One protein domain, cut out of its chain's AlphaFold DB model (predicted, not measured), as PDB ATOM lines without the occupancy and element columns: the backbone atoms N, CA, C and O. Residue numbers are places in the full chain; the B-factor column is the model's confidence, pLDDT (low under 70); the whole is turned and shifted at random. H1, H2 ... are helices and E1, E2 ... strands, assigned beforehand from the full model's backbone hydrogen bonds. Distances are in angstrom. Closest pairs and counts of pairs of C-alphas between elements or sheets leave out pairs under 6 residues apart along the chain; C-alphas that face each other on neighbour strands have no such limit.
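Overview. This is residues 297 to 339 of the 339 residues of an uncharacterized protein of Paxillus involutus ATCC 200175 (UniProt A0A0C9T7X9). The chain makes one long, narrow loop: it runs out through E1 and the helix H1, turns back over residues 317 to 322, and returns through the small helix H2 to E2, which lies beside E1. The two strands make a loosely formed pair, and residues 335 to 339 run on beyond it as a tail that adds to the length. The printed part has 43 residues, with two named helices and two named strands in the order E1, H1, H2, E2; the sheet, E1 - E2, is antiparallel and the class is mixed, helices and strands. It is only just loose, close to extended, with a radius of gyration of the C-alphas of 13.7 A and spans of 46 by 18 by 12 A.

Arrangement. E1, residues 300 to 302, and E2, residues 332 to 334, are antiparallel neighbours, with 147 degrees between their directions. The C-alphas of Thr 301 and His 333 face each other at 5.7 A, and those of Val 300 and Leu 334 at 5.9 A. No backbone N and O are within hydrogen-bond range across this pair. H1, residues 305 to 316, and H2, residues 323 to 326, are close but not clearly touching; their closest C-alphas, those of Ile 311 and Asp 325, are 6.5 A apart. E1 and H2 are apart, and so are H1 and E2. In H1 every O i to N i+4 pair is within hydrogen-bond range; H2 is too short for such a pair, and its one O i to N i+3 pair is not within range.

Along the chain. E1 begins at C-alpha 300, (130.666, 92.269, 105.238), and is 6.5 A long from first to last C-alpha. H1 is 16.2 A long and ends at C-alpha 316, (123.257, 113.338, 104.633). H2 is 5.2 A long. E2 is 6.3 A long and ends at C-alpha 334, (130.038, 87.257, 102.179).

Size, cuts and confidence. The two C-alphas farthest apart, those of Thr 320 and Gly 339, the chain's last residue, are 45.6 A apart. The printed part has no cut. The links E1 to H1 and H2 to E2 are tight, the link H1 to H2 is short, and no link is long. The mean pLDDT of the printed part is 74.4, and residues 329 to 339 are under 70.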
ATOM      1  N   HIS A 297     128.862  92.364 111.314       76.25
ATOM      2  CA  HIS A 297     129.564  93.418 110.563       76.25
ATOM      3  C   HIS A 297     130.866  92.922 109.899       76.25
ATOM      4  O   HIS A 297     131.167  93.309 108.780       76.25
ATOM      5  N   TRP A 298     131.595  91.995 110.532       79.25
ATOM      6  CA  TRP A 298     132.830  91.408 109.995       79.25
ATOM      7  C   TRP A 298     132.621  90.335 108.905       79.25
ATOM      8  O   TRP A 298     133.593  89.872 108.310       79.25
ATOM      9  N   HIS A 299     131.380  89.916 108.632       77.69
ATOM     10  CA  HIS A 299     131.035  89.107 107.453       77.69
ATOM     11  C   HIS A 299     130.881  89.971 106.191       77.69
ATOM     12  O   HIS A 299     130.869  89.418 105.096       77.69
ATOM     13  N   VAL A 300     130.778  91.299 106.335       77.06
ATOM     14  CA  VAL A 300     130.666  92.269 105.238       77.06
ATOM     15  C   VAL A 300     132.021  92.947 105.043       77.06
ATOM     16  O   VAL A 300     132.491  93.682 105.905       77.06
ATOM     17  N   THR A 301     132.665  92.708 103.900       78.44
ATOM     18  CA  THR A 301     133.899  93.414 103.512       78.44
ATOM     19  C   THR A 301     133.612  94.331 102.328       78.44
ATOM     20  O   THR A 301     133.347  93.837 101.236       78.44
ATOM     21  N   MET A 302     133.689  95.648 102.537       75.25
ATOM     22  CA  MET A 302     133.661  96.641 101.456       75.25
ATOM     23  C   MET A 302     135.072  96.804 100.882       75.25
ATOM     24  O   MET A 302     135.966  97.262 101.593       75.25
ATOM     25  N   LEU A 303     135.279  96.457  99.606       72.69
ATOM     26  CA  LEU A 303     136.604  96.552  98.969       72.69
ATOM     27  C   LEU A 303     137.114  97.994  98.825       72.69
ATOM     28  O   LEU A 303     138.318  98.229  98.907       72.69
ATOM     29  N   ASN A 304     136.214  98.962  98.634       77.12
ATOM     30  CA  ASN A 304     136.557 100.380  98.579       77.12
ATOM     31  C   ASN A 304     135.478 101.239  99.269       77.12
ATOM     32  O   ASN A 304     134.487 101.608  98.640       77.12
ATOM     33  N   PRO A 305     135.647 101.585 100.558       77.25
ATOM     34  CA  PRO A 305     134.662 102.372 101.292       77.25
ATOM     35  C   PRO A 305     134.751 103.883 101.011       77.25
ATOM     36  O   PRO A 305     133.924 104.635 101.524       77.25
ATOM     37  N   VAL A 306     135.743 104.374 100.253       83.44
ATOM     38  CA  VAL A 306     135.953 105.826 100.073       83.44
ATOM     39  C   VAL A 306     134.835 106.482  99.244       83.44
ATOM     40  O   VAL A 306     134.277 107.464  99.734       83.44
ATOM     41  N   PRO A 307     134.417 105.946  98.073       81.00
ATOM     42  CA  PRO A 307     133.278 106.482  97.323       81.00
ATOM     43  C   PRO A 307     131.964 106.407  98.109       81.00
ATOM     44  O   PRO A 307     131.237 107.391  98.190       81.00
ATOM     45  N   ILE A 308     131.700 105.279  98.778       76.12
ATOM     46  CA  ILE A 308     130.477 105.069  99.573       76.12
ATOM     47  C   ILE A 308     130.379 106.119 100.692       76.12
ATOM     48  O   ILE A 308     129.350 106.770 100.853       76.12
ATOM     49  N   ASN A 309     131.472 106.353 101.426       79.50
ATOM     50  CA  ASN A 309     131.526 107.379 102.470       79.50
ATOM     51  C   ASN A 309     131.444 108.816 101.928       79.50
ATOM     52  O   ASN A 309     131.089 109.718 102.685       79.50
ATOM     53  N   HIS A 310     131.786 109.058 100.660       83.50
ATOM     54  CA  HIS A 310     131.595 110.359 100.016       83.50
ATOM     55  C   HIS A 310     130.117 110.582  99.671       83.50
ATOM     56  O   HIS A 310     129.553 111.600 100.070       83.50
ATOM     57  N   ILE A 311     129.481 109.597  99.031       79.75
ATOM     58  CA  ILE A 311     128.066 109.617  98.631       79.75
ATOM     59  C   ILE A 311     127.152 109.732  99.852       79.75
ATOM     60  O   ILE A 311     126.256 110.573  99.877       79.75
ATOM     61  N   LEU A 312     127.410 108.948 100.905       75.94
ATOM     62  CA  LEU A 312     126.648 109.028 102.155       75.94
ATOM     63  C   LEU A 312     126.786 110.397 102.833       75.94
ATOM     64  O   LEU A 312     125.813 110.881 103.404       75.94
ATOM     65  N   LYS A 313     127.954 111.051 102.753       80.25
ATOM     66  CA  LYS A 313     128.125 112.419 103.272       80.25
ATOM     67  C   LYS A 313     127.325 113.437 102.467       80.25
ATOM     68  O   LYS A 313     126.626 114.228 103.085       80.25
ATOM     69  N   MET A 314     127.386 113.383 101.136       81.19
ATOM     70  CA  MET A 314     126.603 114.269 100.264       81.19
ATOM     71  C   MET A 314     125.101 114.102 100.531       81.19
ATOM     72  O   MET A 314     124.408 115.073 100.819       81.19
ATOM     73  N   TYR A 315     124.615 112.857 100.560       73.88
ATOM     74  CA  TYR A 315     123.214 112.540 100.846       73.88
ATOM     75  C   TYR A 315     122.754 113.058 102.222       73.88
ATOM     76  O   TYR A 315     121.703 113.687 102.326       73.88
ATOM     77  N   LEU A 316     123.556 112.852 103.277       70.38
ATOM     78  CA  LEU A 316     123.257 113.338 104.633       70.38
ATOM     79  C   LEU A 316     123.412 114.862 104.796       70.38
ATOM     80  O   LEU A 316     122.846 115.427 105.728       70.38
ATOM     81  N   ALA A 317     124.155 115.525 103.908       84.50
ATOM     82  CA  ALA A 317     124.252 116.982 103.822       84.50
ATOM     83  C   ALA A 317     123.154 117.612 102.937       84.50
ATOM     84  O   ALA A 317     123.097 118.834 102.818       84.50
ATOM     85  N   HIS A 318     122.281 116.792 102.333       85.38
ATOM     86  CA  HIS A 318     121.313 117.185 101.301       85.38
ATOM     87  C   HIS A 318     121.957 117.820 100.048       85.38
ATOM     88  O   HIS A 318     121.335 118.619  99.349       85.38
ATOM     89  N   GLU A 319     123.201 117.445  99.743       90.25
ATOM     90  CA  GLU A 319     123.908 117.834  98.522       90.25
ATOM     91  C   GLU A 319     123.437 116.989  97.324       90.25
ATOM     92  O   GLU A 319     123.180 115.787  97.439       90.25
ATOM     93  N   THR A 320     123.337 117.613  96.149       89.94
ATOM     94  CA  THR A 320     122.894 116.942  94.920       89.94
ATOM     95  C   THR A 320     123.948 115.953  94.422       89.94
ATOM     96  O   THR A 320     125.000 116.363  93.934       89.94
ATOM     97  N   LEU A 321     123.634 114.656  94.478       86.81
ATOM     98  CA  LEU A 321     124.425 113.604  93.834       86.81
ATOM     99  C   LEU A 321     124.427 113.797  92.312       86.81
ATOM    100  O   LEU A 321     123.365 113.933  91.696       86.81
ATOM    101  N   VAL A 322     125.607 113.781  91.693       89.62
ATOM    102  CA  VAL A 322     125.744 113.810  90.231       89.62
ATOM    103  C   VAL A 322     125.711 112.396  89.642       89.62
ATOM    104  O   VAL A 322     125.779 111.386  90.341       89.62
ATOM    105  N   LEU A 323     125.585 112.305  88.317       82.75
ATOM    106  CA  LEU A 323     125.356 111.039  87.609       82.75
ATOM    107  C   LEU A 323     126.513 110.026  87.784       82.75
ATOM    108  O   LEU A 323     126.272 108.822  87.777       82.75
ATOM    109  N   SER A 324     127.744 110.498  88.023       83.56
ATOM    110  CA  SER A 324     128.883 109.652  88.414       83.56
ATOM    111  C   SER A 324     128.686 108.990  89.777       83.56
ATOM    112  O   SER A 324     128.989 107.809  89.941       83.56
ATOM    113  N   ASP A 325     128.132 109.722  90.738       81.31
ATOM    114  CA  ASP A 325     127.960 109.282  92.122       81.31
ATOM    115  C   ASP A 325     126.912 108.168  92.167       81.31
ATOM    116  O   ASP A 325     127.159 107.091  92.704       81.31
ATOM    117  N   LEU A 326     125.792 108.387  91.469       74.12
ATOM    118  CA  LEU A 326     124.734 107.396  91.250       74.12
ATOM    119  C   LEU A 326     125.224 106.151  90.487       74.12
ATOM    120  O   LEU A 326     124.650 105.077  90.642       74.12
ATOM    121  N   SER A 327     126.291 106.271  89.687       75.06
ATOM    122  CA  SER A 327     126.929 105.146  88.984       75.06
ATOM    123  C   SER A 327     127.998 104.408  89.808       75.06
ATOM    124  O   SER A 327     128.683 103.524  89.288       75.06
ATOM    125  N   THR A 328     128.170 104.739  91.090       76.06
ATOM    126  CA  THR A 328     129.161 104.090  91.957       76.06
ATOM    127  C   THR A 328     128.669 102.725  92.436       76.06
ATOM    128  O   THR A 328     127.749 102.621  93.243       76.06
ATOM    129  N   HIS A 329     129.330 101.670  91.965       67.81
ATOM    130  CA  HIS A 329     129.068 100.286  92.360       67.81
ATOM    131  C   HIS A 329     129.952  99.882  93.554       67.81
ATOM    132  O   HIS A 329     131.032 100.446  93.750       67.81
ATOM    133  N   PHE A 330     129.524  98.888  94.339       61.50
ATOM    134  CA  PHE A 330     130.337  98.305  95.410       61.50
ATOM    135  C   PHE A 330     130.070  96.806  95.593       61.50
ATOM    136  O   PHE A 330     128.923  96.367  95.624       61.50
ATOM    137  N   ASP A 331     131.141  96.031  95.762       64.25
ATOM    138  CA  ASP A 331     131.064  94.583  95.954       64.25
ATOM    139  C   ASP A 331     130.869  94.218  97.433       64.25
ATOM    140  O   ASP A 331     131.615  94.675  98.308       64.25
ATOM    141  N   ILE A 332     129.891  93.350  97.716       59.19
ATOM    142  CA  ILE A 332     129.664  92.755  99.041       59.19
ATOM    143  C   ILE A 332     130.162  91.307  99.025       59.19
ATOM    144  O   ILE A 332     129.487  90.407  98.528       59.19
ATOM    145  N   HIS A 333     131.321  91.049  99.633       66.12
ATOM    146  CA  HIS A 333     131.817  89.681  99.803       66.12
ATOM    147  C   HIS A 333     131.341  89.070 101.125       66.12
ATOM    148  O   HIS A 333     131.880  89.397 102.184       66.12
ATOM    149  N   LEU A 334     130.388  88.133 101.055       63.62
ATOM    150  CA  LEU A 334     130.038  87.257 102.179       63.62
ATOM    151  C   LEU A 334     131.031  86.093 102.304       63.62
ATOM    152  O   LEU A 334     131.263  85.349 101.351       63.62
ATOM    153  N   LYS A 335     131.555  85.863 103.513       63.88
ATOM    154  CA  LYS A 335     132.310  84.640 103.842       63.88
ATOM    155  C   LYS A 335     131.367  83.557 104.362       63.88
ATOM    156  O   LYS A 335     130.959  83.590 105.521       63.88
ATOM    157  N   ASN A 336     131.040  82.587 103.509       57.78
ATOM    158  CA  ASN A 336     130.225  81.437 103.891       57.78
ATOM    159  C   ASN A 336     131.037  80.449 104.749       57.78
ATOM    160  O   ASN A 336     131.810  79.641 104.231       57.78
ATOM    161  N   HIS A 337     130.845  80.510 106.066       51.69
ATOM    162  CA  HIS A 337     131.285  79.460 106.979       51.69
ATOM    163  C   HIS A 337     130.272  78.310 106.959       51.69
ATOM    164  O   HIS A 337     129.275  78.349 107.680       51.69
ATOM    165  N   LYS A 338     130.561  77.266 106.172       45.50
ATOM    166  CA  LYS A 338     129.961  75.945 106.401       45.50
ATOM    167  C   LYS A 338     130.346  75.474 107.808       45.50
ATOM    168  O   LYS A 338     131.534  75.463 108.135       45.50
ATOM    169  N   GLY A 339     129.342  75.106 108.596       41.47
ATOM    170  CA  GLY A 339     129.450  74.390 109.867       41.47
ATOM    171  C   GLY A 339     128.561  73.163 109.807       41.47
ATOM    172  O   GLY A 339     127.494  73.289 109.164       41.47
TER     173      GLY A 339